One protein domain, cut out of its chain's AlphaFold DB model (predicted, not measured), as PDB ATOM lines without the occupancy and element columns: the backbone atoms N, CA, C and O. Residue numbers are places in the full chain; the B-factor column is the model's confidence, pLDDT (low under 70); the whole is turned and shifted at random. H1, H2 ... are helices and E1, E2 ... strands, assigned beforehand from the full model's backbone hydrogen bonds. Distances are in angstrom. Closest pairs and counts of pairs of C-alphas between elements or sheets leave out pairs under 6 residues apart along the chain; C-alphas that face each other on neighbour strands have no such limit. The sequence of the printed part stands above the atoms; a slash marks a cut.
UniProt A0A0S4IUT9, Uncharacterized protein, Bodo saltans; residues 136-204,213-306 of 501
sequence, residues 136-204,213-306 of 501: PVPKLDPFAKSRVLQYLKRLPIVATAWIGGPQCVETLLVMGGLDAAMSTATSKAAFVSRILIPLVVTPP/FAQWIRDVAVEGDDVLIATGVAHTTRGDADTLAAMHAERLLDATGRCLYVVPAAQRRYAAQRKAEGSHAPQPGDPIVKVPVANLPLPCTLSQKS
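Overview. This is residues 136 to 204 and 213 to 306 of the 501 residues of an uncharacterized protein of Bodo saltans (UniProt A0A0S4IUT9). The core is one long helix, H5, packed slantwise over a face of a small sheet made of two long strands, E1 and E2, and the short E3; H1 packs on H5. H2, H3 and H4 gather beyond the E1 edge of this core, H6 lies on the far side of it from H3 and H4, and the loop of residues 175 to 190 reaches as far as 31 A from the mean of the C-alphas. The printed part has 163 residues, with six named helices and three named strands in the order H1 H2 H3 E1 H4 E2 H5 H6 E3; the sheet, E1 E2 E3, is mixed, and the class is mixed, helices and strands. It is compact, with a radius of gyration of the C-alphas of 16.2 A, and spans 50 by 41 by 30 A.

Arrangement. Start at residues 136 to 137, which pair, parallel, with residues 301 to 302 of E3, residues 300 to 302. H1, residues 144 to 153, touches residues 242 to 250 of H5, residues 238 to 255, at a steep tilt of 63 degrees, the same way; the closest C-alphas, of Lys 145 and Ala 246, are 5.1 A apart. H2, residues 156 to 162, touches H3, residues 167 to 174, closest at the C-alphas of Trp 162 and Val 169, 6.7 A. H3 only grazes the sheet, with residues 172 to 174, and H4, residues 213 to 223, only grazes it with residues 217 to 221. E1, residues 191 to 198, and E2, residues 227 to 234, are antiparallel at 162 degrees; look at N 191 and O 234, 2.8 A. E2 and E3 are parallel at 11 degrees, with N 233 and O 300 at 3.0 A. H5 on one face makes two layers with the sheet, at a height of 4.7 A; it lies over E2 and only just over E1, with 3 C-alphas. H6, residues 264 to 276, is apart from H5; E2, H5 H6, E3 is a strand-helix-strand unit, parallel strands joined through helices, with a left-handed crossover. Every O i to N i+4 pair is within hydrogen-bond range in H1, H2, H3, H5 and H6, and 5 of 7 in H4.

Along the chain. Find C-alpha 144 at (161.529, 141.416, 235.722), where H1 begins. E1 is 23.3 A long, E2 22.9 A, H5 25.7 A and H6 18.3 A. E3 ends at C-alpha 302, (160.995, 129.774, 243.981).

Size, cuts and confidence. The C-alphas farthest apart, of Ala 185 and Gly 285, are 51.5 A apart. Residues 205 to 212 are cut out, with 10.9 A from C-alpha 204 to 213. The links H3 to E1 and H6 to E3 are long. Mean pLDDT of the printed part is 80.9; 50 residues are under 70: 157 to 187, 201 to 204, 213 to 225 and 305 to 306.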
ATOM      1  N   PRO A 136     165.686 131.911 248.276       95.62
ATOM      2  CA  PRO A 136     164.280 131.643 248.032       95.62
ATOM      3  C   PRO A 136     163.510 132.956 247.862       95.62
ATOM      4  O   PRO A 136     163.533 133.843 248.714       95.62
ATOM      5  N   VAL A 137     162.791 133.069 246.753       95.50
ATOM      6  CA  VAL A 137     161.941 134.207 246.419       95.50
ATOM      7  C   VAL A 137     160.487 133.833 246.715       95.50
ATOM      8  O   VAL A 137     160.014 132.800 246.234       95.50
ATOM      9  N   PRO A 138     159.746 134.642 247.496       94.44
ATOM     10  CA  PRO A 138     158.380 134.306 247.892       94.44
ATOM     11  C   PRO A 138     157.364 134.446 246.752       94.44
ATOM     12  O   PRO A 138     156.327 133.789 246.785       94.44
ATOM     13  N   LYS A 139     157.628 135.319 245.773       95.69
ATOM     14  CA  LYS A 139     156.725 135.628 244.661       95.69
ATOM     15  C   LYS A 139     157.522 135.989 243.410       95.69
ATOM     16  O   LYS A 139     158.471 136.762 243.496       95.69
ATOM     17  N   LEU A 140     157.107 135.461 242.261       96.44
ATOM     18  CA  LEU A 140     157.660 135.845 240.962       96.44
ATOM     19  C   LEU A 140     157.227 137.265 240.593       96.44
ATOM     20  O   LEU A 140     156.054 137.618 240.734       96.44
ATOM     21  N   ASP A 141     158.168 138.054 240.082       96.56
ATOM     22  CA  ASP A 141     157.875 139.341 239.463       96.56
ATOM     23  C   ASP A 141     157.734 139.166 237.940       96.56
ATOM     24  O   ASP A 141     158.743 138.981 237.251       96.56
ATOM     25  N   PRO A 142     156.510 139.240 237.382       96.38
ATOM     26  CA  PRO A 142     156.283 139.015 235.955       96.38
ATOM     27  C   PRO A 142     156.928 140.088 235.063       96.38
ATOM     28  O   PRO A 142     157.091 139.871 233.862       96.38
ATOM     29  N   PHE A 143     157.310 141.242 235.618       96.56
ATOM     30  CA  PHE A 143     157.891 142.347 234.861       96.56
ATOM     31  C   PHE A 143     159.421 142.319 234.825       96.56
ATOM     32  O   PHE A 143     160.007 143.018 233.991       96.56
ATOM     33  N   ALA A 144     160.070 141.484 235.646       96.75
ATOM     34  CA  ALA A 144     161.529 141.416 235.722       96.75
ATOM     35  C   ALA A 144     162.167 141.111 234.359       96.75
ATOM     36  O   ALA A 144     163.107 141.776 233.924       96.75
ATOM     37  N   LYS A 145     161.579 140.169 233.609       96.38
ATOM     38  CA  LYS A 145     162.049 139.812 232.264       96.38
ATOM     39  C   LYS A 145     162.005 141.004 231.306       96.38
ATOM     40  O   LYS A 145     162.981 141.255 230.606       96.38
ATOM     41  N   SER A 146     160.907 141.765 231.292       96.12
ATOM     42  CA  SER A 146     160.768 142.950 230.430       96.12
ATOM     43  C   SER A 146     161.773 144.044 230.795       96.12
ATOM     44  O   SER A 146     162.369 144.661 229.912       96.12
ATOM     45  N   ARG A 147     161.985 144.271 232.093       97.00
ATOM     46  CA  ARG A 147     162.911 145.272 232.626       97.00
ATOM     47  C   ARG A 147     164.365 144.966 232.268       97.00
ATOM     48  O   ARG A 147     165.036 145.805 231.667       97.00
ATOM     49  N   VAL A 148     164.814 143.737 232.513       96.81
ATOM     50  CA  VAL A 148     166.157 143.269 232.131       96.81
ATOM     51  C   VAL A 148     166.338 143.278 230.612       96.81
ATOM     52  O   VAL A 148     167.369 143.728 230.118       96.81
ATOM     53  N   LEU A 149     165.324 142.870 229.843       94.75
ATOM     54  CA  LEU A 149     165.356 142.946 228.380       94.75
ATOM     55  C   LEU A 149     165.553 144.375 227.870       94.75
ATOM     56  O   LEU A 149     166.348 144.597 226.959       94.75
ATOM     57  N   GLN A 150     164.834 145.347 228.434       95.25
ATOM     58  CA  GLN A 150     165.010 146.751 228.070       95.25
ATOM     59  C   GLN A 150     166.400 147.264 228.443       95.25
ATOM     60  O   GLN A 150     166.974 148.027 227.672       95.25
ATOM     61  N   TYR A 151     166.959 146.832 229.577       95.25
ATOM     62  CA  TYR A 151     168.338 147.146 229.935       95.25
ATOM     63  C   TYR A 151     169.328 146.599 228.897       95.25
ATOM     64  O   TYR A 151     170.107 147.366 228.332       95.25
ATOM     65  N   LEU A 152     169.235 145.306 228.568       93.88
ATOM     66  CA  LEU A 152     170.136 144.643 227.622       93.88
ATOM     67  C   LEU A 152     170.055 145.243 226.213       93.88
ATOM     68  O   LEU A 152     171.085 145.433 225.574       93.88
ATOM     69  N   LYS A 153     168.858 145.620 225.743       91.94
ATOM     70  CA  LYS A 153     168.665 146.282 224.438       91.94
ATOM     71  C   LYS A 153     169.419 147.607 224.296       91.94
ATOM     72  O   LYS A 153     169.665 148.036 223.175       91.94
ATOM     73  N   ARG A 154     169.753 148.268 225.406       90.19
ATOM     74  CA  ARG A 154     170.448 149.566 225.408       90.19
ATOM     75  C   ARG A 154     171.961 149.423 225.467       90.19
ATOM     76  O   ARG A 154     172.657 150.417 225.289       90.19
ATOM     77  N   LEU A 155     172.477 148.220 225.726       89.25
ATOM     78  CA  LEU A 155     173.913 147.992 225.703       89.25
ATOM     79  C   LEU A 155     174.405 148.141 224.252       89.25
ATOM     80  O   LEU A 155     173.884 147.456 223.371       89.25
ATOM     81  N   PRO A 156     175.394 149.005 223.972       80.50
ATOM     82  CA  PRO A 156     175.879 149.265 222.611       80.50
ATOM     83  C   PRO A 156     176.329 148.010 221.868       80.50
ATOM     84  O   PRO A 156     176.084 147.872 220.675       80.50
ATOM     85  N   ILE A 157     176.917 147.064 222.600       69.88
ATOM     86  CA  ILE A 157     177.342 145.755 222.092       69.88
ATOM     87  C   ILE A 157     176.150 144.949 221.562       69.88
ATOM     88  O   ILE A 157     176.230 144.251 220.556       69.88
ATOM     89  N   VAL A 158     175.010 145.063 222.238       60.97
ATOM     90  CA  VAL A 158     173.774 144.430 221.802       60.97
ATOM     91  C   VAL A 158     173.228 145.206 220.606       60.97
ATOM     92  O   VAL A 158     172.894 144.588 219.603       60.97
ATOM     93  N   ALA A 159     173.219 146.541 220.642       58.44
ATOM     94  CA  ALA A 159     172.746 147.374 219.534       58.44
ATOM     95  C   ALA A 159     173.477 147.102 218.202       58.44
ATOM     96  O   ALA A 159     172.830 147.089 217.157       58.44
ATOM     97  N   THR A 160     174.783 146.813 218.218       57.47
ATOM     98  CA  THR A 160     175.525 146.422 217.006       57.47
ATOM     99  C   THR A 160     175.156 145.017 216.524       57.47
ATOM    100  O   THR A 160     175.015 144.811 215.319       57.47
ATOM    101  N   ALA A 161     174.898 144.069 217.431       54.28
ATOM    102  CA  ALA A 161     174.365 142.749 217.079       54.28
ATOM    103  C   ALA A 161     172.903 142.801 216.576       54.28
ATOM    104  O   ALA A 161     172.521 141.994 215.730       54.28
ATOM    105  N   TRP A 162     172.092 143.769 217.031       44.62
ATOM    106  CA  TRP A 162     170.712 143.995 216.558       44.62
ATOM    107  C   TRP A 162     170.640 144.368 215.076       44.62
ATOM    108  O   TRP A 162     169.628 144.079 214.438       44.62
ATOM    109  N   ILE A 163     171.693 144.968 214.511       47.91
ATOM    110  CA  ILE A 163     171.759 145.288 213.075       47.91
ATOM    111  C   ILE A 163     171.689 143.997 212.232       47.91
ATOM    112  O   ILE A 163     171.191 144.023 211.110       47.91
ATOM    113  N   GLY A 164     172.074 142.845 212.801       46.69
ATOM    114  CA  GLY A 164     171.908 141.517 212.197       46.69
ATOM    115  C   GLY A 164     170.480 140.942 212.235       46.69
ATOM    116  O   GLY A 164     170.248 139.872 211.679       46.69
ATOM    117  N   GLY A 165     169.517 141.631 212.860       38.16
ATOM    118  CA  GLY A 165     168.112 141.227 212.964       38.16
ATOM    119  C   GLY A 165     167.674 140.800 214.381       38.16
ATOM    120  O   GLY A 165     168.497 140.413 215.213       38.16
ATOM    121  N   PRO A 166     166.359 140.834 214.687       47.38
ATOM    122  CA  PRO A 166     165.820 140.605 216.038       47.38
ATOM    123  C   PRO A 166     166.089 139.199 216.610       47.38
ATOM    124  O   PRO A 166     166.076 139.024 217.830       47.38
ATOM    125  N   GLN A 167     166.385 138.207 215.763       44.97
ATOM    126  CA  GLN A 167     166.628 136.826 216.197       44.97
ATOM    127  C   GLN A 167     167.938 136.654 216.984       44.97
ATOM    128  O   GLN A 167     168.017 135.804 217.870       44.97
ATOM    129  N   CYS A 168     168.959 137.482 216.739       40.06
ATOM    130  CA  CYS A 168     170.252 137.375 217.427       40.06
ATOM    131  C   CYS A 168     170.165 137.722 218.923       40.06
ATOM    132  O   CYS A 168     170.959 137.235 219.726       40.06
ATOM    133  N   VAL A 169     169.181 138.531 219.323       47.81
ATOM    134  CA  VAL A 169     169.056 139.029 220.704       47.81
ATOM    135  C   VAL A 169     168.110 138.175 221.523       47.81
ATOM    136  O   VAL A 169     168.380 137.930 222.698       47.81
ATOM    137  N   GLU A 170     167.059 137.647 220.892       46.34
ATOM    138  CA  GLU A 170     166.366 136.495 221.461       46.34
ATOM    139  C   GLU A 170     167.363 135.366 221.691       46.34
ATOM    140  O   GLU A 170     167.383 134.851 222.792       46.34
ATOM    141  N   THR A 171     168.287 135.085 220.765       42.66
ATOM    142  CA  THR A 171     169.346 134.079 220.974       42.66
ATOM    143  C   THR A 171     170.251 134.402 222.173       42.66
ATOM    144  O   THR A 171     170.598 133.495 222.917       42.66
ATOM    145  N   LEU A 172     170.578 135.669 222.452       47.03
ATOM    146  CA  LEU A 172     171.390 136.044 223.623       47.03
ATOM    147  C   LEU A 172     170.681 135.794 224.968       47.03
ATOM    148  O   LEU A 172     171.329 135.430 225.946       47.03
ATOM    149  N   LEU A 173     169.352 135.956 225.010       47.69
ATOM    150  CA  LEU A 173     168.524 135.535 226.149       47.69
ATOM    151  C   LEU A 173     168.199 134.032 226.135       47.69
ATOM    152  O   LEU A 173     168.015 133.434 227.188       47.69
ATOM    153  N   VAL A 174     168.105 133.422 224.953       45.41
ATOM    154  CA  VAL A 174     167.714 132.021 224.722       45.41
ATOM    155  C   VAL A 174     168.911 131.070 224.823       45.41
ATOM    156  O   VAL A 174     168.717 129.876 225.025       45.41
ATOM    157  N   MET A 175     170.146 131.577 224.862       41.09
ATOM    158  CA  MET A 175     171.314 130.827 225.349       41.09
ATOM    159  C   MET A 175     171.160 130.414 226.833       41.09
ATOM    160  O   MET A 175     171.898 129.556 227.309       41.09
ATOM    161  N   GLY A 176     170.145 130.939 227.539       39.12
ATOM    162  CA  GLY A 176     169.633 130.435 228.821       39.12
ATOM    163  C   GLY A 176     168.747 129.186 228.729       39.12
ATOM    164  O   GLY A 176     168.180 128.763 229.729       39.12
ATOM    165  N   GLY A 177     168.621 128.587 227.547       35.00
ATOM    166  CA  GLY A 177     167.952 127.318 227.299       35.00
ATOM    167  C   GLY A 177     168.921 126.173 227.042       35.00
ATOM    168  O   GLY A 177     168.684 125.393 226.126       35.00
ATOM    169  N   LEU A 178     170.022 126.061 227.790       38.47
ATOM    170  CA  LEU A 178     170.681 124.761 227.903       38.47
ATOM    171  C   LEU A 178     169.693 123.858 228.643       38.47
ATOM    172  O   LEU A 178     169.623 123.883 229.869       38.47
ATOM    173  N   ASP A 179     168.898 123.109 227.874       38.44
ATOM    174  CA  ASP A 179     167.976 122.061 228.317       38.44
ATOM    175  C   ASP A 179     168.759 120.889 228.939       38.44
ATOM    176  O   ASP A 179     168.607 119.727 228.572       38.44
ATOM    177  N   ALA A 180     169.600 121.170 229.932       38.75
ATOM    178  CA  ALA A 180     169.993 120.185 230.914       38.75
ATOM    179  C   ALA A 180     168.792 119.982 231.844       38.75
ATOM    180  O   ALA A 180     168.829 120.310 233.029       38.75
ATOM    181  N   ALA A 181     167.705 119.427 231.301       37.62
ATOM    182  CA  ALA A 181     166.800 118.643 232.114       37.62
ATOM    183  C   ALA A 181     167.653 117.494 232.658       37.62
ATOM    184  O   ALA A 181     167.835 116.470 232.001       37.62
ATOM    185  N   MET A 182     168.256 117.691 233.833       39.31
ATOM    186  CA  MET A 182     168.899 116.621 234.584       39.31
ATOM    187  C   MET A 182     167.792 115.685 235.069       39.31
ATOM    188  O   MET A 182     167.363 115.727 236.218       39.31
ATOM    189  N   SER A 183     167.260 114.883 234.148       30.95
ATOM    190  CA  SER A 183     166.284 113.845 234.428       30.95
ATOM    191  C   SER A 183     167.049 112.590 234.819       30.95
ATOM    192  O   SER A 183     167.343 111.717 234.008       30.95
ATOM    193  N   THR A 184     167.430 112.522 236.087       36.91
ATOM    194  CA  THR A 184     167.666 111.233 236.735       36.91
ATOM    195  C   THR A 184     166.315 110.739 237.224       36.91
ATOM    196  O   THR A 184     165.620 111.480 237.914       36.91
ATOM    197  N   ALA A 185     165.940 109.526 236.813       37.41
ATOM    198  CA  ALA A 185     164.580 108.979 236.688       37.41
ATOM    199  C   ALA A 185     163.676 108.939 237.948       37.41
ATOM    200  O   ALA A 185     162.647 108.271 237.942       37.41
ATOM    201  N   THR A 186     164.010 109.647 239.023       48.91
ATOM    202  CA  THR A 186     163.267 109.654 240.291       48.91
ATOM    203  C   THR A 186     163.122 111.038 240.939       48.91
ATOM    204  O   THR A 186     162.362 111.165 241.898       48.91
ATOM    205  N   SER A 187     163.768 112.096 240.428       55.47
ATOM    206  CA  SER A 187     163.646 113.459 240.971       55.47
ATOM    207  C   SER A 187     162.882 114.380 240.013       55.47
ATOM    208  O   SER A 187     163.066 114.345 238.797       55.47
ATOM    209  N   LYS A 188     161.979 115.206 240.559       74.44
ATOM    210  CA  LYS A 188     161.268 116.245 239.797       74.44
ATOM    211  C   LYS A 188     162.304 117.122 239.090       74.44
ATOM    212  O   LYS A 188     163.080 117.795 239.769       74.44
ATOM    213  N   ALA A 189     162.320 117.091 237.759       83.38
ATOM    214  CA  ALA A 189     163.272 117.851 236.961       83.38
ATOM    215  C   ALA A 189     163.201 119.337 237.345       83.38
ATOM    216  O   ALA A 189     162.134 119.951 237.299       83.38
ATOM    217  N   ALA A 190     164.329 119.900 237.775       89.88
ATOM    218  CA  ALA A 190     164.464 121.334 237.975       89.88
ATOM    219  C   ALA A 190     164.830 121.985 236.637       89.88
ATOM    220  O   ALA A 190     165.690 121.488 235.912       89.88
ATOM    221  N   PHE A 191     164.190 123.103 236.324       92.62
ATOM    222  CA  PHE A 191     164.557 123.978 235.222       92.62
ATOM    223  C   PHE A 191     165.571 125.003 235.724       92.62
ATOM    224  O   PHE A 191     165.349 125.647 236.751       92.62
ATOM    225  N   VAL A 192     166.667 125.169 234.988       93.12
ATOM    226  CA  VAL A 192     167.694 126.182 235.251       93.12
ATOM    227  C   VAL A 192     167.760 127.106 234.045       93.12
ATOM    228  O   VAL A 192     167.897 126.632 232.923       93.12
ATOM    229  N   SER A 193     167.672 128.414 234.276       94.19
ATOM    230  CA  SER A 193     167.840 129.441 233.246       94.19
ATOM    231  C   SER A 193     169.000 130.356 233.623       94.19
ATOM    232  O   SER A 193     169.244 130.607 234.809       94.19
ATOM    233  N   ARG A 194     169.748 130.823 232.620       94.81
ATOM    234  CA  ARG A 194     170.923 131.689 232.792       94.81
ATOM    235  C   ARG A 194     170.861 132.873 231.834       94.81
ATOM    236  O   ARG A 194     170.649 132.686 230.643       94.81
ATOM    237  N   ILE A 195     171.096 134.078 232.344       95.19
ATOM    238  CA  ILE A 195     171.195 135.313 231.562       95.19
ATOM    239  C   ILE A 195     172.609 135.865 231.729       95.19
ATOM    240  O   ILE A 195     173.062 136.087 232.850       95.19
ATOM    241  N   LEU A 196     173.295 136.094 230.611       94.25
ATOM    242  CA  LEU A 196     174.607 136.736 230.584       94.25
ATOM    243  C   LEU A 196     174.425 138.252 230.464       94.25
ATOM    244  O   LEU A 196     173.750 138.730 229.551       94.25
ATOM    245  N   ILE A 197     175.019 139.010 231.383       94.44
ATOM    246  CA  ILE A 197     174.942 140.471 231.441       94.44
ATOM    247  C   ILE A 197     176.347 141.031 231.210       94.44
ATOM    248  O   ILE A 197     177.169 140.991 232.126       94.44
ATOM    249  N   PRO A 198     176.645 141.571 230.020       91.94
ATOM    250  CA  PRO A 198     177.927 142.220 229.790       91.94
ATOM    251  C   PRO A 198     178.002 143.536 230.579       91.94
ATOM    252  O   PRO A 198     177.094 144.371 230.517       91.94
ATOM    253  N   LEU A 199     179.080 143.712 231.344       86.62
ATOM    254  CA  LEU A 199     179.351 144.885 232.176       86.62
ATOM    255  C   LEU A 199     180.183 145.932 231.446       86.62
ATOM    256  O   LEU A 199     179.937 147.136 231.594       86.62
ATOM    257  N   VAL A 200     181.160 145.494 230.663       81.31
ATOM    258  CA  VAL A 200     182.032 146.396 229.923       81.31
ATOM    259  C   VAL A 200     181.456 146.634 228.539       81.31
ATOM    260  O   VAL A 200     181.156 145.715 227.785       81.31
ATOM    261  N   VAL A 201     181.259 147.914 228.240       63.97
ATOM    262  CA  VAL A 201     180.726 148.409 226.970       63.97
ATOM    263  C   VAL A 201     181.842 148.927 226.070       63.97
ATOM    264  O   VAL A 201     181.574 149.241 224.913       63.97
ATOM    265  N   THR A 202     183.085 149.023 226.560       63.81
ATOM    266  CA  THR A 202     184.182 149.467 225.700       63.81
ATOM    267  C   THR A 202     184.315 148.461 224.564       63.81
ATOM    268  O   THR A 202     184.624 147.298 224.837       63.81
ATOM    269  N   PRO A 203     184.041 148.866 223.310       58.91
ATOM    270  CA  PRO A 203     184.300 147.990 222.186       58.91
ATOM    271  C   PRO A 203     185.779 147.602 222.262       58.91
ATOM    272  O   PRO A 203     186.594 148.462 222.622       58.91
ATOM    273  N   PRO A 204     186.137 146.334 221.989       59.28
ATOM    274  CA  PRO A 204     187.539 145.957 221.912       59.28
ATOM    275  C   PRO A 204     188.226 146.975 221.004       59.28
ATOM    276  O   PRO A 204     187.708 147.288 219.925       59.28
ATOM    277  N   PHE A 213     180.860 138.086 217.412       62.34
ATOM    278  CA  PHE A 213     180.324 138.409 218.737       62.34
ATOM    279  C   PHE A 213     180.081 137.169 219.626       62.34
ATOM    280  O   PHE A 213     180.350 137.190 220.823       62.34
ATOM    281  N   ALA A 214     179.665 136.044 219.035       63.38
ATOM    282  CA  ALA A 214     179.515 134.766 219.740       63.38
ATOM    283  C   ALA A 214     180.848 134.155 220.217       63.38
ATOM    284  O   ALA A 214     180.871 133.347 221.144       63.38
ATOM    285  N   GLN A 215     181.955 134.486 219.556       65.94
ATOM    286  CA  GLN A 215     183.296 134.115 219.991       65.94
ATOM    287  C   GLN A 215     183.779 135.068 221.084       65.94
ATOM    288  O   GLN A 215     184.184 134.588 222.130       65.94
ATOM    289  N   TRP A 216     183.533 136.376 220.949       65.44
ATOM    290  CA  TRP A 216     183.801 137.347 222.016       65.44
ATOM    291  C   TRP A 216     183.093 137.001 223.337       65.44
ATOM    292  O   TRP A 216     183.732 137.007 224.375       65.44
ATOM    293  N   ILE A 217     181.809 136.617 223.325       62.34
ATOM    294  CA  ILE A 217     181.116 136.181 224.557       62.34
ATOM    295  C   ILE A 217     181.789 134.951 225.174       62.34
ATOM    296  O   ILE A 217     181.891 134.866 226.394       62.34
ATOM    297  N   ARG A 218     182.219 133.992 224.346       60.28
ATOM    298  CA  ARG A 218     182.905 132.788 224.831       60.28
ATOM    299  C   ARG A 218     184.262 133.132 225.428       60.28
ATOM    300  O   ARG A 218     184.570 132.620 226.491       60.28
ATOM    301  N   ASP A 219     185.007 134.021 224.789       53.53
ATOM    302  CA  ASP A 219     186.341 134.417 225.227       53.53
ATOM    303  C   ASP A 219     186.264 135.285 226.502       53.53
ATOM    304  O   ASP A 219     186.976 135.037 227.471       53.53
ATOM    305  N   VAL A 220     185.315 136.229 226.577       52.38
ATOM    306  CA  VAL A 220     185.099 137.082 227.763       52.38
ATOM    307  C   VAL A 220     184.564 136.290 228.956       52.38
ATOM    308  O   VAL A 220     184.963 136.556 230.087       52.38
ATOM    309  N   ALA A 221     183.700 135.294 228.733       54.06
ATOM    310  CA  ALA A 221     183.193 134.445 229.813       54.06
ATOM    311  C   ALA A 221     184.273 133.550 230.450       54.06
ATOM    312  O   ALA A 221     184.026 132.986 231.515       54.06
ATOM    313  N   VAL A 222     185.432 133.385 229.801       47.59
ATOM    314  CA  VAL A 222     186.507 132.494 230.258       47.59
ATOM    315  C   VAL A 222     187.588 133.243 231.046       47.59
ATOM    316  O   VAL A 222     188.219 132.618 231.895       47.59
ATOM    317  N   GLU A 223     187.779 134.554 230.842       38.75
ATOM    318  CA  GLU A 223     188.949 135.260 231.404       38.75
ATOM    319  C   GLU A 223     188.685 136.607 232.114       38.75
ATOM    320  O   GLU A 223     189.628 137.147 232.689       38.75
ATOM    321  N   GLY A 224     187.459 137.162 232.150       54.28
ATOM    322  CA  GLY A 224     187.242 138.528 232.670       54.28
ATOM    323  C   GLY A 224     186.101 138.726 233.677       54.28
ATOM    324  O   GLY A 224     185.024 138.150 233.539       54.28
ATOM    325  N   ASP A 225     186.296 139.670 234.608       65.44
ATOM    326  CA  ASP A 225     185.297 140.254 235.535       65.44
ATOM    327  C   ASP A 225     184.157 141.032 234.819       65.44
ATOM    328  O   ASP A 225     183.417 141.811 235.425       65.44
ATOM    329  N   ASP A 226     184.008 140.846 233.507       84.06
ATOM    330  CA  ASP A 226     183.268 141.737 232.614       84.06
ATOM    331  C   ASP A 226     181.885 141.206 232.224       84.06
ATOM    332  O   ASP A 226     181.143 141.879 231.501       84.06
ATOM    333  N   VAL A 227     181.501 140.018 232.699       91.06
ATOM    334  CA  VAL A 227     180.181 139.419 232.459       91.06
ATOM    335  C   VAL A 227     179.611 138.874 233.762       91.06
ATOM    336  O   VAL A 227     180.226 138.046 234.427       91.06
ATOM    337  N   LEU A 228     178.387 139.281 234.104       93.06
ATOM    338  CA  LEU A 228     177.628 138.656 235.188       93.06
ATOM    339  C   LEU A 228     176.742 137.542 234.643       93.06
ATOM    340  O   LEU A 228     176.135 137.679 233.580       93.06
ATOM    341  N   ILE A 229     176.619 136.458 235.406       94.56
ATOM    342  CA  ILE A 229     175.761 135.321 235.066       94.56
ATOM    343  C   ILE A 229     174.603 135.258 236.056       94.56
ATOM    344  O   ILE A 229     174.726 134.745 237.169       94.56
ATOM    345  N   ALA A 230     173.441 135.740 235.634       96.44
ATOM    346  CA  ALA A 230     172.230 135.636 236.424       96.44
ATOM    347  C   ALA A 230     171.586 134.261 236.230       96.44
ATOM    348  O   ALA A 230     171.129 133.926 235.143       96.44
ATOM    349  N   THR A 231     171.545 133.462 237.289       96.06
ATOM    350  CA  THR A 231     170.922 132.130 237.309       96.06
ATOM    351  C   THR A 231     169.579 132.129 238.047       96.06
ATOM    352  O   THR A 231     169.472 132.715 239.125       96.06
ATOM    353  N   GLY A 232     168.579 131.441 237.495       96.25
ATOM    354  CA  GLY A 232     167.294 131.158 238.137       96.25
ATOM    355  C   GLY A 232     166.959 129.671 238.089       96.25
ATOM    356  O   GLY A 232     167.190 129.022 237.069       96.25
ATOM    357  N   VAL A 233     166.420 129.129 239.186       94.75
ATOM    358  CA  VAL A 233     166.082 127.701 239.314       94.75
ATOM    359  C   VAL A 233     164.616 127.536 239.710       94.75
ATOM    360  O   VAL A 233     164.195 128.033 240.751       94.75
ATOM    361  N   ALA A 234     163.830 126.817 238.908       94.44
ATOM    362  CA  ALA A 234     162.423 126.537 239.194       94.44
ATOM    363  C   ALA A 234     162.095 125.048 239.047       94.44
ATOM    364  O   ALA A 234     162.543 124.391 238.119       94.44
ATOM    365  N   HIS A 235     161.239 124.522 239.921       91.88
ATOM    366  CA  HIS A 235     160.729 123.144 239.829       91.88
ATOM    367  C   HIS A 235     159.363 123.043 239.130       91.88
ATOM    368  O   HIS A 235     158.804 121.956 239.021       91.88
ATOM    369  N   THR A 236     158.788 124.179 238.735       91.06
ATOM    370  CA  THR A 236     157.431 124.288 238.190       91.06
ATOM    371  C   THR A 236     157.456 124.307 236.670       91.06
ATOM    372  O   THR A 236     157.035 123.347 236.032       91.06
ATOM    373  N   THR A 237     157.965 125.386 236.079       93.56
ATOM    374  CA  THR A 237     158.016 125.565 234.628       93.56
ATOM    375  C   THR A 237     159.317 126.238 234.202       93.56
ATOM    376  O   THR A 237     159.939 126.978 234.967       93.56
ATOM    377  N   ARG A 238     159.706 126.038 232.939       94.06
ATOM    378  CA  ARG A 238     160.822 126.764 232.314       94.06
ATOM    379  C   ARG A 238     160.609 128.285 232.331       94.06
ATOM    380  O   ARG A 238     161.559 129.028 232.549       94.06
ATOM    381  N   GLY A 239     159.365 128.747 232.168       95.19
ATOM    382  CA  GLY A 239     159.026 130.174 232.233       95.19
ATOM    383  C   GLY A 239     159.287 130.798 233.609       95.19
ATOM    384  O   GLY A 239     159.712 131.952 233.696       95.19
ATOM    385  N   ASP A 240     159.111 130.024 234.681       95.50
ATOM    386  CA  ASP A 240     159.430 130.475 236.038       95.50
ATOM    387  C   ASP A 240     160.944 130.559 236.253       95.50
ATOM    388  O   ASP A 240     161.416 131.527 236.848       95.50
ATOM    389  N   ALA A 241     161.720 129.608 235.716       95.31
ATOM    390  CA  ALA A 241     163.183 129.656 235.772       95.31
ATOM    391  C   ALA A 241     163.736 130.894 235.044       95.31
ATOM    392  O   ALA A 241     164.584 131.592 235.597       95.31
ATOM    393  N   ASP A 242     163.207 131.220 233.858       96.25
ATOM    394  CA  ASP A 242     163.538 132.453 233.126       96.25
ATOM    395  C   ASP A 242     163.227 133.712 233.940       96.25
ATOM    396  O   ASP A 242     164.014 134.658 233.982       96.25
ATOM    397  N   THR A 243     162.057 133.736 234.581       96.69
ATOM    398  CA  THR A 243     161.626 134.878 235.391       96.69
ATOM    399  C   THR A 243     162.525 135.036 236.617       96.69
ATOM    400  O   THR A 243     162.948 136.149 236.920       96.69
ATOM    401  N   LEU A 244     162.905 133.938 237.277       96.88
ATOM    402  CA  LEU A 244     163.859 133.949 238.391       96.88
ATOM    403  C   LEU A 244     165.259 134.384 237.954       96.88
ATOM    404  O   LEU A 244     165.905 135.141 238.677       96.88
ATOM    405  N   ALA A 245     165.717 133.958 236.774       97.00
ATOM    406  CA  ALA A 245     166.993 134.395 236.220       97.00
ATOM    407  C   ALA A 245     166.972 135.905 235.947       97.00
ATOM    408  O   ALA A 245     167.925 136.603 236.281       97.00
ATOM    409  N   ALA A 246     165.856 136.439 235.440       97.44
ATOM    410  CA  ALA A 246     165.678 137.879 235.279       97.44
ATOM    411  C   ALA A 246     165.644 138.617 236.628       97.44
ATOM    412  O   ALA A 246     166.305 139.636 236.775       97.44
ATOM    413  N   MET A 247     164.953 138.098 237.645       97.75
ATOM    414  CA  MET A 247     164.971 138.701 238.987       97.75
ATOM    415  C   MET A 247     166.377 138.709 239.597       97.75
ATOM    416  O   MET A 247     166.769 139.681 240.241       97.75
ATOM    417  N   HIS A 248     167.150 137.642 239.388       97.75
ATOM    418  CA  HIS A 248     168.548 137.598 239.802       97.75
ATOM    419  C   HIS A 248     169.391 138.624 239.027       97.75
ATOM    420  O   HIS A 248     170.196 139.327 239.630       97.75
ATOM    421  N   ALA A 249     169.147 138.791 237.724       97.44
ATOM    422  CA  ALA A 249     169.807 139.808 236.910       97.44
ATOM    423  C   ALA A 249     169.546 141.228 237.432       97.44
ATOM    424  O   ALA A 249     170.475 142.026 237.497       97.44
ATOM    425  N   GLU A 250     168.319 141.541 237.858       97.88
ATOM    426  CA  GLU A 250     168.012 142.836 238.482       97.88
ATOM    427  C   GLU A 250     168.818 143.063 239.757       97.88
ATOM    428  O   GLU A 250     169.421 144.117 239.912       97.88
ATOM    429  N   ARG A 251     168.889 142.059 240.641       97.69
ATOM    430  CA  ARG A 251     169.667 142.159 241.884       97.69
ATOM    431  C   ARG A 251     171.153 142.367 241.608       97.69
ATOM    432  O   ARG A 251     171.792 143.156 242.292       97.69
ATOM    433  N   LEU A 252     171.696 141.677 240.607       96.88
ATOM    434  CA  LEU A 252     173.084 141.834 240.170       96.88
ATOM    435  C   LEU A 252     173.358 143.251 239.635       96.88
ATOM    436  O   LEU A 252     174.386 143.850 239.954       96.88
ATOM    437  N   LEU A 253     172.432 143.812 238.853       97.00
ATOM    438  CA  LEU A 253     172.522 145.194 238.372       97.00
ATOM    439  C   LEU A 253     172.431 146.202 239.524       97.00
ATOM    440  O   LEU A 253     173.240 147.125 239.582       97.00
ATOM    441  N   ASP A 254     171.516 145.984 240.468       97.62
ATOM    442  CA  ASP A 254     171.358 146.834 241.646       97.62
ATOM    443  C   ASP A 254     172.616 146.807 242.530       97.62
ATOM    444  O   ASP A 254     173.115 147.861 242.924       97.62
ATOM    445  N   ALA A 255     173.187 145.621 242.770       96.62
ATOM    446  CA  ALA A 255     174.416 145.451 243.547       96.62
ATOM    447  C   ALA A 255     175.622 146.139 242.891       96.62
ATOM    448  O   ALA A 255     176.436 146.749 243.578       96.62
ATOM    449  N   THR A 256     175.723 146.089 241.561       96.25
ATOM    450  CA  THR A 256     176.813 146.739 240.809       96.25
ATOM    451  C   THR A 256     176.583 148.229 240.540       96.25
ATOM    452  O   THR A 256     177.383 148.862 239.850       96.25
ATOM    453  N   GLY A 257     175.511 148.819 241.079       96.69
ATOM    454  CA  GLY A 257     175.211 150.242 240.921       96.69
ATOM    455  C   GLY A 257     174.752 150.629 239.509       96.69
ATOM    456  O   GLY A 257     174.913 151.772 239.089       96.69
ATOM    457  N   ARG A 258     174.199 149.690 238.730       96.56
ATOM    458  CA  ARG A 258     173.766 149.935 237.345       96.56
ATOM    459  C   ARG A 258     172.276 150.227 237.261       96.56
ATOM    460  O   ARG A 258     171.437 149.383 237.559       96.56
ATOM    461  N   CYS A 259     171.943 151.424 236.782       97.44
ATOM    462  CA  CYS A 259     170.557 151.851 236.617       97.44
ATOM    463  C   CYS A 259     169.818 150.992 235.579       97.44
ATOM    464  O   CYS A 259     170.210 150.892 234.411       97.44
ATOM    465  N   LEU A 260     168.694 150.414 235.996       97.31
ATOM    466  CA  LEU A 260     167.849 149.590 235.143       97.31
ATOM    467  C   LEU A 260     166.984 150.431 234.189       97.31
ATOM    468  O   LEU A 260     166.630 149.976 233.098       97.31
ATOM    469  N   TYR A 261     166.712 151.692 234.517       97.38
ATOM    470  CA  TYR A 261     166.033 152.654 233.650       97.38
ATOM    471  C   TYR A 261     166.978 153.779 233.228       97.38
ATOM    472  O   TYR A 261     167.743 154.293 234.037       97.38
ATOM    473  N   VAL A 262     166.896 154.194 231.957       95.56
ATOM    474  CA  VAL A 262     167.621 155.383 231.461       95.56
ATOM    475  C   VAL A 262     166.964 156.669 231.943       95.56
ATOM    476  O   VAL A 262     167.654 157.635 232.243       95.56
ATOM    477  N   VAL A 263     165.631 156.689 232.019       97.06
ATOM    478  CA  VAL A 263     164.884 157.874 232.450       97.06
ATOM    479  C   VAL A 263     165.089 158.074 233.958       97.06
ATOM    480  O   VAL A 263     164.640 157.220 234.733       97.06
ATOM    481  N   PRO A 264     165.692 159.196 234.407       97.69
ATOM    482  CA  PRO A 264     166.029 159.395 235.817       97.69
ATOM    483  C   PRO A 264     164.821 159.315 236.755       97.69
ATOM    484  O   PRO A 264     164.898 158.697 237.812       97.69
ATOM    485  N   ALA A 265     163.676 159.877 236.358       97.56
ATOM    486  CA  ALA A 265     162.448 159.824 237.154       97.56
ATOM    487  C   ALA A 265     161.948 158.381 237.373       97.56
ATOM    488  O   ALA A 265     161.545 158.027 238.482       97.56
ATOM    489  N   ALA A 266     162.023 157.527 236.347       97.44
ATOM    490  CA  ALA A 266     161.638 156.120 236.450       97.44
ATOM    491  C   ALA A 266     162.600 155.338 237.356       97.44
ATOM    492  O   ALA A 266     162.157 154.561 238.202       97.44
ATOM    493  N   GLN A 267     163.906 155.596 237.235       98.19
ATOM    494  CA  GLN A 267     164.909 154.977 238.099       98.19
ATOM    495  C   GLN A 267     164.742 155.399 239.566       98.19
ATOM    496  O   GLN A 267     164.806 154.544 240.443       98.19
ATOM    497  N   ARG A 268     164.446 156.676 239.849       98.12
ATOM    498  CA  ARG A 268     164.158 157.156 241.215       98.12
ATOM    499  C   ARG A 268     162.954 156.442 241.830       98.12
ATOM    500  O   ARG A 268     163.025 156.019 242.981       98.12
ATOM    501  N   ARG A 269     161.867 156.265 241.063       98.12
ATOM    502  CA  ARG A 269     160.675 155.514 241.503       98.12
ATOM    503  C   ARG A 269     161.012 154.052 241.805       98.12
ATOM    504  O   ARG A 269     160.610 153.543 242.845       98.12
ATOM    505  N   TYR A 270     161.793 153.408 240.940       97.81
ATOM    506  CA  TYR A 270     162.270 152.041 241.159       97.81
ATOM    507  C   TYR A 270     163.143 151.923 242.415       97.81
ATOM    508  O   TYR A 270     162.912 151.047 243.245       97.81
ATOM    509  N   ALA A 271     164.095 152.837 242.606       98.12
ATOM    510  CA  ALA A 271     164.957 152.842 243.780       98.12
ATOM    511  C   ALA A 271     164.183 153.117 245.080       98.12
ATOM    512  O   ALA A 271     164.444 152.477 246.099       98.12
ATOM    513  N   ALA A 272     163.182 154.003 245.050       98.00
ATOM    514  CA  ALA A 272     162.275 154.222 246.176       98.00
ATOM    515  C   ALA A 272     161.445 152.967 246.502       98.00
ATOM    516  O   ALA A 272     161.321 152.607 247.673       98.00
ATOM    517  N   GLN A 273     160.938 152.268 245.479       97.19
ATOM    518  CA  GLN A 273     160.223 151.002 245.653       97.19
ATOM    519  C   GLN A 273     161.125 149.933 246.285       97.19
ATOM    520  O   GLN A 273     160.745 149.327 247.284       97.19
ATOM    521  N   ARG A 274     162.342 149.735 245.760       96.88
ATOM    522  CA  ARG A 274     163.309 148.777 246.320       96.88
ATOM    523  C   ARG A 274     163.656 149.099 247.767       96.88
ATOM    524  O   ARG A 274     163.664 148.195 248.598       96.88
ATOM    525  N   LYS A 275     163.843 150.383 248.088       97.06
ATOM    526  CA  LYS A 275     164.090 150.842 249.459       97.06
ATOM    527  C   LYS A 275     162.925 150.506 250.395       97.06
ATOM    528  O   LYS A 275     163.171 150.073 251.517       97.06
ATOM    529  N   ALA A 276     161.678 150.655 249.942       97.06
ATOM    530  CA  ALA A 276     160.496 150.252 250.709       97.06
ATOM    531  C   ALA A 276     160.421 148.725 250.922       97.06
ATOM    532  O   ALA A 276     159.936 148.272 251.954       97.06
ATOM    533  N   GLU A 277     160.957 147.936 249.986       94.50
ATOM    534  CA  GLU A 277     161.128 146.478 250.100       94.50
ATOM    535  C   GLU A 277     162.353 146.074 250.955       94.50
ATOM    536  O   GLU A 277     162.637 144.884 251.103       94.50
ATOM    537  N   GLY A 278     163.100 147.037 251.510       95.25
ATOM    538  CA  GLY A 278     164.311 146.791 252.301       95.25
ATOM    539  C   GLY A 278     165.544 146.420 251.470       95.25
ATOM    540  O   GLY A 278     166.532 145.941 252.019       95.25
ATOM    541  N   SER A 279     165.497 146.625 250.152       94.81
ATOM    542  CA  SER A 279     166.611 146.401 249.226       94.81
ATOM    543  C   SER A 279     167.174 147.730 248.714       94.81
ATOM    544  O   SER A 279     166.479 148.741 248.661       94.81
ATOM    545  N   HIS A 280     168.445 147.753 248.317       96.06
ATOM    546  CA  HIS A 280     169.046 148.926 247.682       96.06
ATOM    547  C   HIS A 280     168.970 148.811 246.156       96.06
ATOM    548  O   HIS A 280     169.103 147.717 245.614       96.06
ATOM    549  N   ALA A 281     168.779 149.940 245.479       97.62
ATOM    550  CA  ALA A 281     168.954 150.078 244.041       97.62
ATOM    551  C   ALA A 281     169.557 151.460 243.739       97.62
ATOM    552  O   ALA A 281     169.259 152.416 244.466       97.62
ATOM    553  N   PRO A 282     170.369 151.578 242.676       98.19
ATOM    554  CA  PRO A 282     171.105 152.797 242.369       98.19
ATOM    555  C   PRO A 282     170.169 153.939 241.976       98.19
ATOM    556  O   PRO A 282     169.198 153.752 241.234       98.19
ATOM    557  N   GLN A 283     170.483 155.142 242.440       98.25
ATOM    558  CA  GLN A 283     169.908 156.389 241.956       98.25
ATOM    559  C   GLN A 283     170.628 156.851 240.675       98.25
ATOM    560  O   GLN A 283     171.786 156.501 240.437       98.25
ATOM    561  N   PRO A 284     169.973 157.660 239.823       97.94
ATOM    562  CA  PRO A 284     170.644 158.280 238.684       97.94
ATOM    563  C   PRO A 284     171.848 159.117 239.130       97.94
ATOM    564  O   PRO A 284     171.678 160.068 239.890       97.94
ATOM    565  N   GLY A 285     173.033 158.792 238.611       96.62
ATOM    566  CA  GLY A 285     174.289 159.472 238.945       96.62
ATOM    567  C   GLY A 285     175.141 158.751 239.990       96.62
ATOM    568  O   GLY A 285     176.303 159.119 240.149       96.62
ATOM    569  N   ASP A 286     174.614 157.711 240.644       96.69
ATOM    570  CA  ASP A 286     175.420 156.871 241.530       96.69
ATOM    571  C   ASP A 286     176.553 156.194 240.734       96.69
ATOM    572  O   ASP A 286     176.347 155.774 239.585       96.69
ATOM    573  N   PRO A 287     177.767 156.094 241.304       95.81
ATOM    574  CA  PRO A 287     178.887 155.459 240.628       95.81
ATOM    575  C   PRO A 287     178.663 153.947 240.493       95.81
ATOM    576  O   PRO A 287     178.102 153.297 241.373       95.81
ATOM    577  N   ILE A 288     179.174 153.367 239.404       94.12
ATOM    578  CA  ILE A 288     179.206 151.911 239.224       94.12
ATOM    579  C   ILE A 288     180.153 151.312 240.269       94.12
ATOM    580  O   ILE A 288     181.314 151.718 240.371       94.12
ATOM    581  N   VAL A 289     179.672 150.318 241.014       94.06
ATOM    582  CA  VAL A 289     180.419 149.667 242.094       94.06
ATOM    583  C   VAL A 289     180.981 148.339 241.601       94.06
ATOM    584  O   VAL A 289     180.253 147.490 241.081       94.06
ATOM    585  N   LYS A 290     182.288 148.128 241.792       91.75
ATOM    586  CA  LYS A 290     182.899 146.805 241.636       91.75
ATOM    587  C   LYS A 290     182.613 145.995 242.894       91.75
ATOM    588  O   LYS A 290     183.174 146.273 243.952       91.75
ATOM    589  N   VAL A 291     181.719 145.022 242.780       92.06
ATOM    590  CA  VAL A 291     181.352 144.138 243.888       92.06
ATOM    591  C   VAL A 291     182.164 142.849 243.771       92.06
ATOM    592  O   VAL A 291     182.105 142.212 242.718       92.06
ATOM    593  N   PRO A 292     182.916 142.443 244.811       92.25
ATOM    594  CA  PRO A 292     183.567 141.138 244.834       92.25
ATOM    595  C   PRO A 292     182.546 140.019 244.627       92.25
ATOM    596  O   PRO A 292     181.441 140.101 245.159       92.25
ATOM    597  N   VAL A 293     182.924 138.945 243.932       88.88
ATOM    598  CA  VAL A 293     182.019 137.819 243.624       88.88
ATOM    599  C   VAL A 293     181.340 137.252 244.880       88.88
ATOM    600  O   VAL A 293     180.155 136.936 244.842       88.88
ATOM    601  N   ALA A 294     182.050 137.210 246.012       90.81
ATOM    602  CA  ALA A 294     181.520 136.747 247.300       90.81
ATOM    603  C   ALA A 294     180.354 137.595 247.852       90.81
ATOM    604  O   ALA A 294     179.578 137.107 248.666       90.81
ATOM    605  N   ASN A 295     180.231 138.849 247.410       93.75
ATOM    606  CA  ASN A 295     179.194 139.789 247.838       93.75
ATOM    607  C   ASN A 295     178.083 139.955 246.790       93.75
ATOM    608  O   ASN A 295     177.173 140.765 246.985       93.75
ATOM    609  N   LEU A 296     178.155 139.242 245.660       94.81
ATOM    610  CA  LEU A 296     177.087 139.275 244.672       94.81
ATOM    611  C   LEU A 296     175.841 138.560 245.219       94.81
ATOM    612  O   LEU A 296     175.958 137.569 245.942       94.81
ATOM    613  N   PRO A 297     174.636 139.042 244.870       96.38
ATOM    614  CA  PRO A 297     173.398 138.358 245.197       96.38
ATOM    615  C   PRO A 297     173.422 136.889 244.780       96.38
ATOM    616  O   PRO A 297     173.922 136.532 243.716       96.38
ATOM    617  N   LEU A 298     172.839 136.046 245.624       95.88
ATOM    618  CA  LEU A 298     172.707 134.624 245.351       95.88
ATOM    619  C   LEU A 298     171.653 134.357 244.255       95.88
ATOM    620  O   LEU A 298     170.682 135.116 244.132       95.88
ATOM    621  N   PRO A 299     171.773 133.243 243.507       96.56
ATOM    622  CA  PRO A 299     170.774 132.820 242.530       96.56
ATOM    623  C   PRO A 299     169.358 132.728 243.089       96.56
ATOM    624  O   PRO A 299     169.158 132.315 244.223       96.56
ATOM    625  N   CYS A 300     168.349 133.060 242.285       96.06
ATOM    626  CA  CYS A 300     166.956 133.025 242.733       96.06
ATOM    627  C   CYS A 300     166.342 131.624 242.561       96.06
ATOM    628  O   CYS A 300     166.409 131.038 241.478       96.06
ATOM    629  N   THR A 301     165.661 131.125 243.597       95.94
ATOM    630  CA  THR A 301     164.802 129.927 243.530       95.94
ATOM    631  C   THR A 301     163.390 130.243 244.014       95.94
ATOM    632  O   THR A 301     163.206 131.125 244.850       95.94
ATOM    633  N   LEU A 302     162.364 129.564 243.501       93.56
ATOM    634  CA  LEU A 302     160.995 129.774 243.981       93.56
ATOM    635  C   LEU A 302     160.818 129.123 245.360       93.56
ATOM    636  O   LEU A 302     160.965 127.909 245.503       93.56
ATOM    637  N   SER A 303     160.461 129.918 246.371       86.62
ATOM    638  CA  SER A 303     160.175 129.403 247.711       86.62
ATOM    639  C   SER A 303     158.928 128.518 247.673       86.62
ATOM    640  O   SER A 303     157.800 129.006 247.578       86.62
ATOM    641  N   GLN A 304     159.110 127.203 247.769       75.94
ATOM    642  CA  GLN A 304     158.000 126.277 247.967       75.94
ATOM    643  C   GLN A 304     157.550 126.341 249.429       75.94
ATOM    644  O   GLN A 304     157.903 125.489 250.239       75.94
ATOM    645  N   LYS A 305     156.739 127.346 249.778       61.31
ATOM    646  CA  LYS A 305     156.139 127.473 251.120       61.31
ATOM    647  C   LYS A 305     155.232 126.290 251.523       61.31
ATOM    648  O   LYS A 305     154.736 126.281 252.641       61.31
ATOM    649  N   SER A 306     155.016 125.293 250.662       45.59
ATOM    650  CA  SER A 306     154.110 124.162 250.912       45.59
ATOM    651  C   SER A 306     154.713 122.773 250.676       45.59
ATOM    652  O   SER A 306     153.984 121.784 250.692       45.59
TER     653      SER A 306